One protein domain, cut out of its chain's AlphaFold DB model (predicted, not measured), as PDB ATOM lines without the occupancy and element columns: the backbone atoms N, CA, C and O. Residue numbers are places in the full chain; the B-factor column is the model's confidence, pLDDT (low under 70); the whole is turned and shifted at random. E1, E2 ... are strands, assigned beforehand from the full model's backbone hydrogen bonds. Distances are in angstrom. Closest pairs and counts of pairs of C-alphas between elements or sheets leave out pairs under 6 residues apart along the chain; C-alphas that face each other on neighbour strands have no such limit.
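AT A GLANCE: This is residues 84 to 131 of the 131 residues of the protein "DUF2169 domain-containing protein" of Escherichia coli O83:H1 (strain NRG 857C / AIEC) (UniProt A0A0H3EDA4). Two separate strand hairpins, a long one of E1 and E2 and a short one of E3 and E4, make the two arms of a wide, open V, joined by residues 114 to 117. There is no common core: the two hairpins have no contact with each other, and the tip of the long one, residues 102 to 107, sticks out free. Before E1, residues 84 to 95 form a looping stretch with no named element. The printed part has 48 residues with four named strands, in the order E1, E2, E3, E4, and no named helix; the class is all strand, in two antiparallel sheets of two strands each, E1 - E2 and E3 - E4. It is only just loose, close to extended, with a radius of gyration of the C-alphas of 14.2 A, and elongated, spanning 45 by 25 by 15 A.

HOW THE PARTS SIT: E1, residues 96 to 103, and E2, residues 106 to 113, are a hairpin of antiparallel neighbours, with 161 degrees between their directions. The C-alphas of Gln 96 and Ser 113 face each other at 4.2 A, and those of Val 103 and Phe 106 at 5.2 A. Across this pair, N 99 and O 110 are within hydrogen-bond range at 2.9 A, and N 110 and O 99 at 2.8 A. E3, residues 118 to 121, is apart from both E1 and E2. E3 and E4, residues 124 to 127, are a second antiparallel hairpin, with 140 degrees between their directions. The C-alphas of Tyr 120 and Trp 125 face each other at 4.6 A. Here N 119 and O 126 are within hydrogen-bond range at 2.8 A, and N 126 and O 119 at 2.9 A. E4 is apart from E1 and from E2.

IN THESE COORDINATES: E1 begins at C-alpha 96, at (34.903, 0.676, -34.657), and runs 23.7 A to C-alpha 103. E2 runs 23.3 A from C-alpha 106 to C-alpha 113, at (37.787, 2.682, -32.305). E3, residues 118 to 121, measures 9.5 A from first to last C-alpha. E4, residues 124 to 127, measures 10.0 A and ends at C-alpha 127, at (47.276, -1.705, -32.814).

THE WHOLE: The two C-alphas farthest apart are those of Asn 104 and Arg 122, at 45.2 A. The C-alphas of Thr 84 and Arg 131, the first and last printed, are 27.2 A apart; Arg 131 is the chain's last residue. The printed part has no cut. The links E1 to E2, E2 to E3 and E3 to E4 are tight, with 2, 4 and 2 residues between the strands. The mean pLDDT of the printed part is 82.6, and residues 92 to 94 and 129 to 131 are under 70.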
ATOM      1  N   THR A  84      36.514  20.056 -30.259       85.19
ATOM      2  CA  THR A  84      36.951  19.250 -29.119       85.19
ATOM      3  C   THR A  84      35.757  18.529 -28.514       85.19
ATOM      4  O   THR A  84      34.732  19.154 -28.244       85.19
ATOM      5  N   GLY A  85      35.889  17.233 -28.257       84.94
ATOM      6  CA  GLY A  85      34.847  16.458 -27.599       84.94
ATOM      7  C   GLY A  85      35.171  14.972 -27.563       84.94
ATOM      8  O   GLY A  85      36.162  14.524 -28.137       84.94
ATOM      9  N   SER A  86      34.299  14.220 -26.903       85.25
ATOM     10  CA  SER A  86      34.340  12.761 -26.867       85.25
ATOM     11  C   SER A  86      33.309  12.206 -27.840       85.25
ATOM     12  O   SER A  86      32.162  12.650 -27.866       85.25
ATOM     13  N   ALA A  87      33.708  11.223 -28.637       85.94
ATOM     14  CA  ALA A  87      32.802  10.486 -29.503       85.94
ATOM     15  C   ALA A  87      32.572   9.092 -28.915       85.94
ATOM     16  O   ALA A  87      33.524   8.409 -28.545       85.94
ATOM     17  N   HIS A  88      31.312   8.672 -28.852       84.25
ATOM     18  CA  HIS A  88      30.908   7.386 -28.290       84.25
ATOM     19  C   HIS A  88      30.295   6.497 -29.372       84.25
ATOM     20  O   HIS A  88      29.708   6.992 -30.339       84.25
ATOM     21  N   ALA A  89      30.426   5.181 -29.206       85.62
ATOM     22  CA  ALA A  89      29.775   4.217 -30.079       85.62
ATOM     23  C   ALA A  89      28.238   4.400 -30.026       85.62
ATOM     24  O   ALA A  89      27.684   4.492 -28.932       85.62
ATOM     25  N   PRO A  90      27.523   4.407 -31.170       79.75
ATOM     26  CA  PRO A  90      26.069   4.608 -31.194       79.75
ATOM     27  C   PRO A  90      25.252   3.523 -30.471       79.75
ATOM     28  O   PRO A  90      24.092   3.745 -30.143       79.75
ATOM     29  N   SER A  91      25.820   2.327 -30.287       73.69
ATOM     30  CA  SER A  91      25.148   1.170 -29.686       73.69
ATOM     31  C   SER A  91      26.180   0.112 -29.265       73.69
ATOM     32  O   SER A  91      26.926  -0.348 -30.135       73.69
ATOM     33  N   GLY A  92      26.171  -0.313 -27.997       67.50
ATOM     34  CA  GLY A  92      26.985  -1.425 -27.474       67.50
ATOM     35  C   GLY A  92      28.501  -1.302 -27.690       67.50
ATOM     36  O   GLY A  92      29.018  -0.229 -28.009       67.50
ATOM     37  N   ASP A  93      29.200  -2.431 -27.564       65.69
ATOM     38  CA  ASP A  93      30.650  -2.560 -27.757       65.69
ATOM     39  C   ASP A  93      31.019  -2.616 -29.249       65.69
ATOM     40  O   ASP A  93      31.528  -3.610 -29.770       65.69
ATOM     41  N   LYS A  94      30.739  -1.538 -29.993       68.19
ATOM     42  CA  LYS A  94      31.275  -1.425 -31.354       68.19
ATOM     43  C   LYS A  94      32.773  -1.166 -31.296       68.19
ATOM     44  O   LYS A  94      33.239  -0.119 -30.855       68.19
ATOM     45  N   SER A  95      33.518  -2.114 -31.845       77.12
ATOM     46  CA  SER A  95      34.970  -2.065 -31.979       77.12
ATOM     47  C   SER A  95      35.485  -0.899 -32.827       77.12
ATOM     48  O   SER A  95      36.604  -0.412 -32.613       77.12
ATOM     49  N   GLN A  96      34.674  -0.473 -33.796       84.88
ATOM     50  CA  GLN A  96      34.903   0.676 -34.657       84.88
ATOM     51  C   GLN A  96      33.582   1.369 -34.988       84.88
ATOM     52  O   GLN A  96      32.546   0.727 -35.175       84.88
ATOM     53  N   TRP A  97      33.619   2.690 -35.087       89.38
ATOM     54  CA  TRP A  97      32.503   3.500 -35.565       89.38
ATOM     55  C   TRP A  97      33.038   4.741 -36.275       89.38
ATOM     56  O   TRP A  97      34.240   4.993 -36.299       89.38
ATOM     57  N   LYS A  98      32.140   5.511 -36.885       90.69
ATOM     58  CA  LYS A  98      32.490   6.757 -37.563       90.69
ATOM     59  C   LYS A  98      31.936   7.944 -36.795       90.69
ATOM     60  O   LYS A  98      30.832   7.875 -36.257       90.69
ATOM     61  N   ALA A  99      32.692   9.029 -36.788       90.94
ATOM     62  CA  ALA A  99      32.205  10.353 -36.433       90.94
ATOM     63  C   ALA A  99      32.410  11.288 -37.621       90.94
ATOM     64  O   ALA A  99      33.329  11.104 -38.416       90.94
ATOM     65  N   CYS A 100      31.560  12.298 -37.746       91.50
ATOM     66  CA  CYS A 100      31.683  13.295 -38.794       91.50
ATOM     67  C   CYS A 100      31.423  14.678 -38.213       91.50
ATOM     68  O   CYS A 100      30.479  14.873 -37.449       91.50
ATOM     69  N   VAL A 101      32.264  15.631 -38.597       89.19
ATOM     70  CA  VAL A 101      32.044  17.055 -38.370       89.19
ATOM     71  C   VAL A 101      31.736  17.678 -39.719       89.19
ATOM     72  O   VAL A 101      32.503  17.512 -40.669       89.19
ATOM     73  N   ARG A 102      30.628  18.414 -39.805       89.88
ATOM     74  CA  ARG A 102      30.258  19.189 -40.989       89.88
ATOM     75  C   ARG A 102      30.112  20.656 -40.620       89.88
ATOM     76  O   ARG A 102      29.409  20.986 -39.672       89.88
ATOM     77  N   VAL A 103      30.742  21.516 -41.409       86.88
ATOM     78  CA  VAL A 103      30.592  22.967 -41.352       86.88
ATOM     79  C   VAL A 103      30.255  23.446 -42.754       86.88
ATOM     80  O   VAL A 103      31.109  23.448 -43.638       86.88
ATOM     81  N   ASN A 104      29.003  23.853 -42.959       86.19
ATOM     82  CA  ASN A 104      28.484  24.203 -44.280       86.19
ATOM     83  C   ASN A 104      28.776  23.083 -45.310       86.19
ATOM     84  O   ASN A 104      28.386  21.933 -45.091       86.19
ATOM     85  N   SER A 105      29.481  23.389 -46.402       89.81
ATOM     86  CA  SER A 105      29.882  22.434 -47.439       89.81
ATOM     87  C   SER A 105      31.135  21.623 -47.091       89.81
ATOM     88  O   SER A 105      31.442  20.654 -47.782       89.81
ATOM     89  N   PHE A 106      31.860  21.983 -46.030       89.88
ATOM     90  CA  PHE A 106      33.034  21.246 -45.574       89.88
ATOM     91  C   PHE A 106      32.617  20.110 -44.639       89.88
ATOM     92  O   PHE A 106      31.851  20.312 -43.697       89.88
ATOM     93  N   SER A 107      33.150  18.910 -44.855       93.50
ATOM     94  CA  SER A 107      32.941  17.786 -43.943       93.50
ATOM     95  C   SER A 107      34.212  16.980 -43.753       93.50
ATOM     96  O   SER A 107      34.937  16.731 -44.715       93.50
ATOM     97  N   LYS A 108      34.444  16.543 -42.517       92.12
ATOM     98  CA  LYS A 108      35.546  15.666 -42.140       92.12
ATOM     99  C   LYS A 108      34.987  14.454 -41.408       92.12
ATOM    100  O   LYS A 108      34.386  14.595 -40.344       92.12
ATOM    101  N   GLU A 109      35.200  13.274 -41.979       93.75
ATOM    102  CA  GLU A 109      34.859  11.991 -41.365       93.75
ATOM    103  C   GLU A 109      36.088  11.396 -40.663       93.75
ATOM    104  O   GLU A 109      37.215  11.501 -41.146       93.75
ATOM    105  N   LEU A 110      35.864  10.789 -39.503       90.62
ATOM    106  CA  LEU A 110      36.864  10.148 -38.663       90.62
ATOM    107  C   LEU A 110      36.432   8.703 -38.408       90.62
ATOM    108  O   LEU A 110      35.311   8.461 -37.957       90.62
ATOM    109  N   SER A 111      37.336   7.755 -38.649       90.06
ATOM    110  CA  SER A 111      37.184   6.375 -38.186       90.06
ATOM    111  C   SER A 111      37.718   6.272 -36.764       90.06
ATOM    112  O   SER A 111      38.887   6.554 -36.508       90.06
ATOM    113  N   LEU A 112      36.848   5.882 -35.843       87.81
ATOM    114  CA  LEU A 112      37.119   5.770 -34.418       87.81
ATOM    115  C   LEU A 112      37.118   4.305 -34.003       87.81
ATOM    116  O   LEU A 112      36.499   3.457 -34.649       87.81
ATOM    117  N   SER A 113      37.793   4.011 -32.900       83.62
ATOM    118  CA  SER A 113      37.787   2.682 -32.305       83.62
ATOM    119  C   SER A 113      37.640   2.740 -30.799       83.62
ATOM    120  O   SER A 113      37.998   3.741 -30.180       83.62
ATOM    121  N   GLY A 114      37.162   1.636 -30.221       77.06
ATOM    122  CA  GLY A 114      37.156   1.444 -28.773       77.06
ATOM    123  C   GLY A 114      38.574   1.406 -28.197       77.06
ATOM    124  O   GLY A 114      39.557   1.639 -28.906       77.06
ATOM    125  N   VAL A 115      38.687   1.088 -26.908       74.31
ATOM    126  CA  VAL A 115      39.982   0.991 -26.216       74.31
ATOM    127  C   VAL A 115      40.926   0.052 -26.975       74.31
ATOM    128  O   VAL A 115      40.589  -1.101 -27.250       74.31
ATOM    129  N   ARG A 116      42.117   0.554 -27.311       73.44
ATOM    130  CA  ARG A 116      43.200  -0.205 -27.943       73.44
ATOM    131  C   ARG A 116      44.543   0.211 -27.373       73.44
ATOM    132  O   ARG A 116      44.699   1.323 -26.882       73.44
ATOM    133  N   TYR A 117      45.509  -0.685 -27.482       77.62
ATOM    134  CA  TYR A 117      46.879  -0.481 -27.041       77.62
ATOM    135  C   TYR A 117      47.836  -0.807 -28.187       77.62
ATOM    136  O   TYR A 117      47.566  -1.682 -29.011       77.62
ATOM    137  N   LEU A 118      48.947  -0.076 -28.259       79.44
ATOM    138  CA  LEU A 118      50.040  -0.407 -29.164       79.44
ATOM    139  C   LEU A 118      50.739  -1.664 -28.641       79.44
ATOM    140  O   LEU A 118      51.220  -1.692 -27.511       79.44
ATOM    141  N   GLN A 119      50.790  -2.701 -29.466       86.38
ATOM    142  CA  GLN A 119      51.528  -3.928 -29.206       86.38
ATOM    143  C   GLN A 119      52.761  -3.961 -30.100       86.38
ATOM    144  O   GLN A 119      52.667  -3.732 -31.307       86.38
ATOM    145  N   TYR A 120      53.920  -4.249 -29.513       86.38
ATOM    146  CA  TYR A 120      55.140  -4.499 -30.270       86.38
ATOM    147  C   TYR A 120      55.282  -6.002 -30.509       86.38
ATOM    148  O   TYR A 120      55.604  -6.755 -29.594       86.38
ATOM    149  N   GLU A 121      55.031  -6.445 -31.739       88.31
ATOM    150  CA  GLU A 121      55.145  -7.849 -32.134       88.31
ATOM    151  C   GLU A 121      55.827  -7.964 -33.498       88.31
ATOM    152  O   GLU A 121      55.645  -7.129 -34.382       88.31
ATOM    153  N   ARG A 122      56.626  -9.022 -33.694       85.06
ATOM    154  CA  ARG A 122      57.313  -9.304 -34.974       85.06
ATOM    155  C   ARG A 122      58.077  -8.090 -35.529       85.06
ATOM    156  O   ARG A 122      58.025  -7.806 -36.726       85.06
ATOM    157  N   ASN A 123      58.782  -7.386 -34.642       91.00
ATOM    158  CA  ASN A 123      59.578  -6.197 -34.952       91.00
ATOM    159  C   ASN A 123      58.775  -5.011 -35.530       91.00
ATOM    160  O   ASN A 123      59.320  -4.186 -36.262       91.00
ATOM    161  N   ARG A 124      57.470  -4.927 -35.235       90.00
ATOM    162  CA  ARG A 124      56.592  -3.834 -35.665       90.00
ATOM    163  C   ARG A 124      55.624  -3.433 -34.557       90.00
ATOM    164  O   ARG A 124      55.147  -4.266 -33.791       90.00
ATOM    165  N   TRP A 125      55.307  -2.143 -34.506       85.62
ATOM    166  CA  TRP A 125      54.185  -1.645 -33.720       85.62
ATOM    167  C   TRP A 125      52.885  -1.914 -34.473       85.62
ATOM    168  O   TRP A 125      52.746  -1.537 -35.637       85.62
ATOM    169  N   GLN A 126      51.935  -2.560 -33.807       84.56
ATOM    170  CA  GLN A 126      50.596  -2.808 -34.323       84.56
ATOM    171  C   GLN A 126      49.556  -2.430 -33.270       84.56
ATOM    172  O   GLN A 126      49.791  -2.540 -32.069       84.56
ATOM    173  N   MET A 127      48.397  -1.962 -33.714       76.81
ATOM    174  CA  MET A 127      47.276  -1.705 -32.814       76.81
ATOM    175  C   MET A 127      46.641  -3.029 -32.394       76.81
ATOM    176  O   MET A 127      46.403  -3.889 -33.241       76.81
ATOM    177  N   SER A 128      46.329  -3.179 -31.106       77.00
ATOM    178  CA  SER A 128      45.651  -4.366 -30.589       77.00
ATOM    179  C   SER A 128      44.324  -4.613 -31.311       77.00
ATOM    180  O   SER A 128      43.538  -3.684 -31.553       77.00
ATOM    181  N   PHE A 129      44.028  -5.881 -31.608       66.00
ATOM    182  CA  PHE A 129      42.703  -6.272 -32.082       66.00
ATOM    183  C   PHE A 129      41.640  -5.918 -31.041       66.00
ATOM    184  O   PHE A 129      41.910  -5.797 -29.846       66.00
ATOM    185  N   THR A 130      40.421  -5.692 -31.512       60.56
ATOM    186  CA  THR A 130      39.295  -5.406 -30.619       60.56
ATOM    187  C   THR A 130      38.769  -6.731 -30.145       60.56
ATOM    188  O   THR A 130      38.516  -7.592 -30.987       60.56
ATOM    189  N   ARG A 131      38.664  -6.881 -28.825       51.41
ATOM    190  CA  ARG A 131      37.869  -7.953 -28.236       51.41
ATOM    191  C   ARG A 131      36.398  -7.740 -28.560       51.41
ATOM    192  O   ARG A 131      36.016  -6.557 -28.717       51.41
TER     193      ARG A 131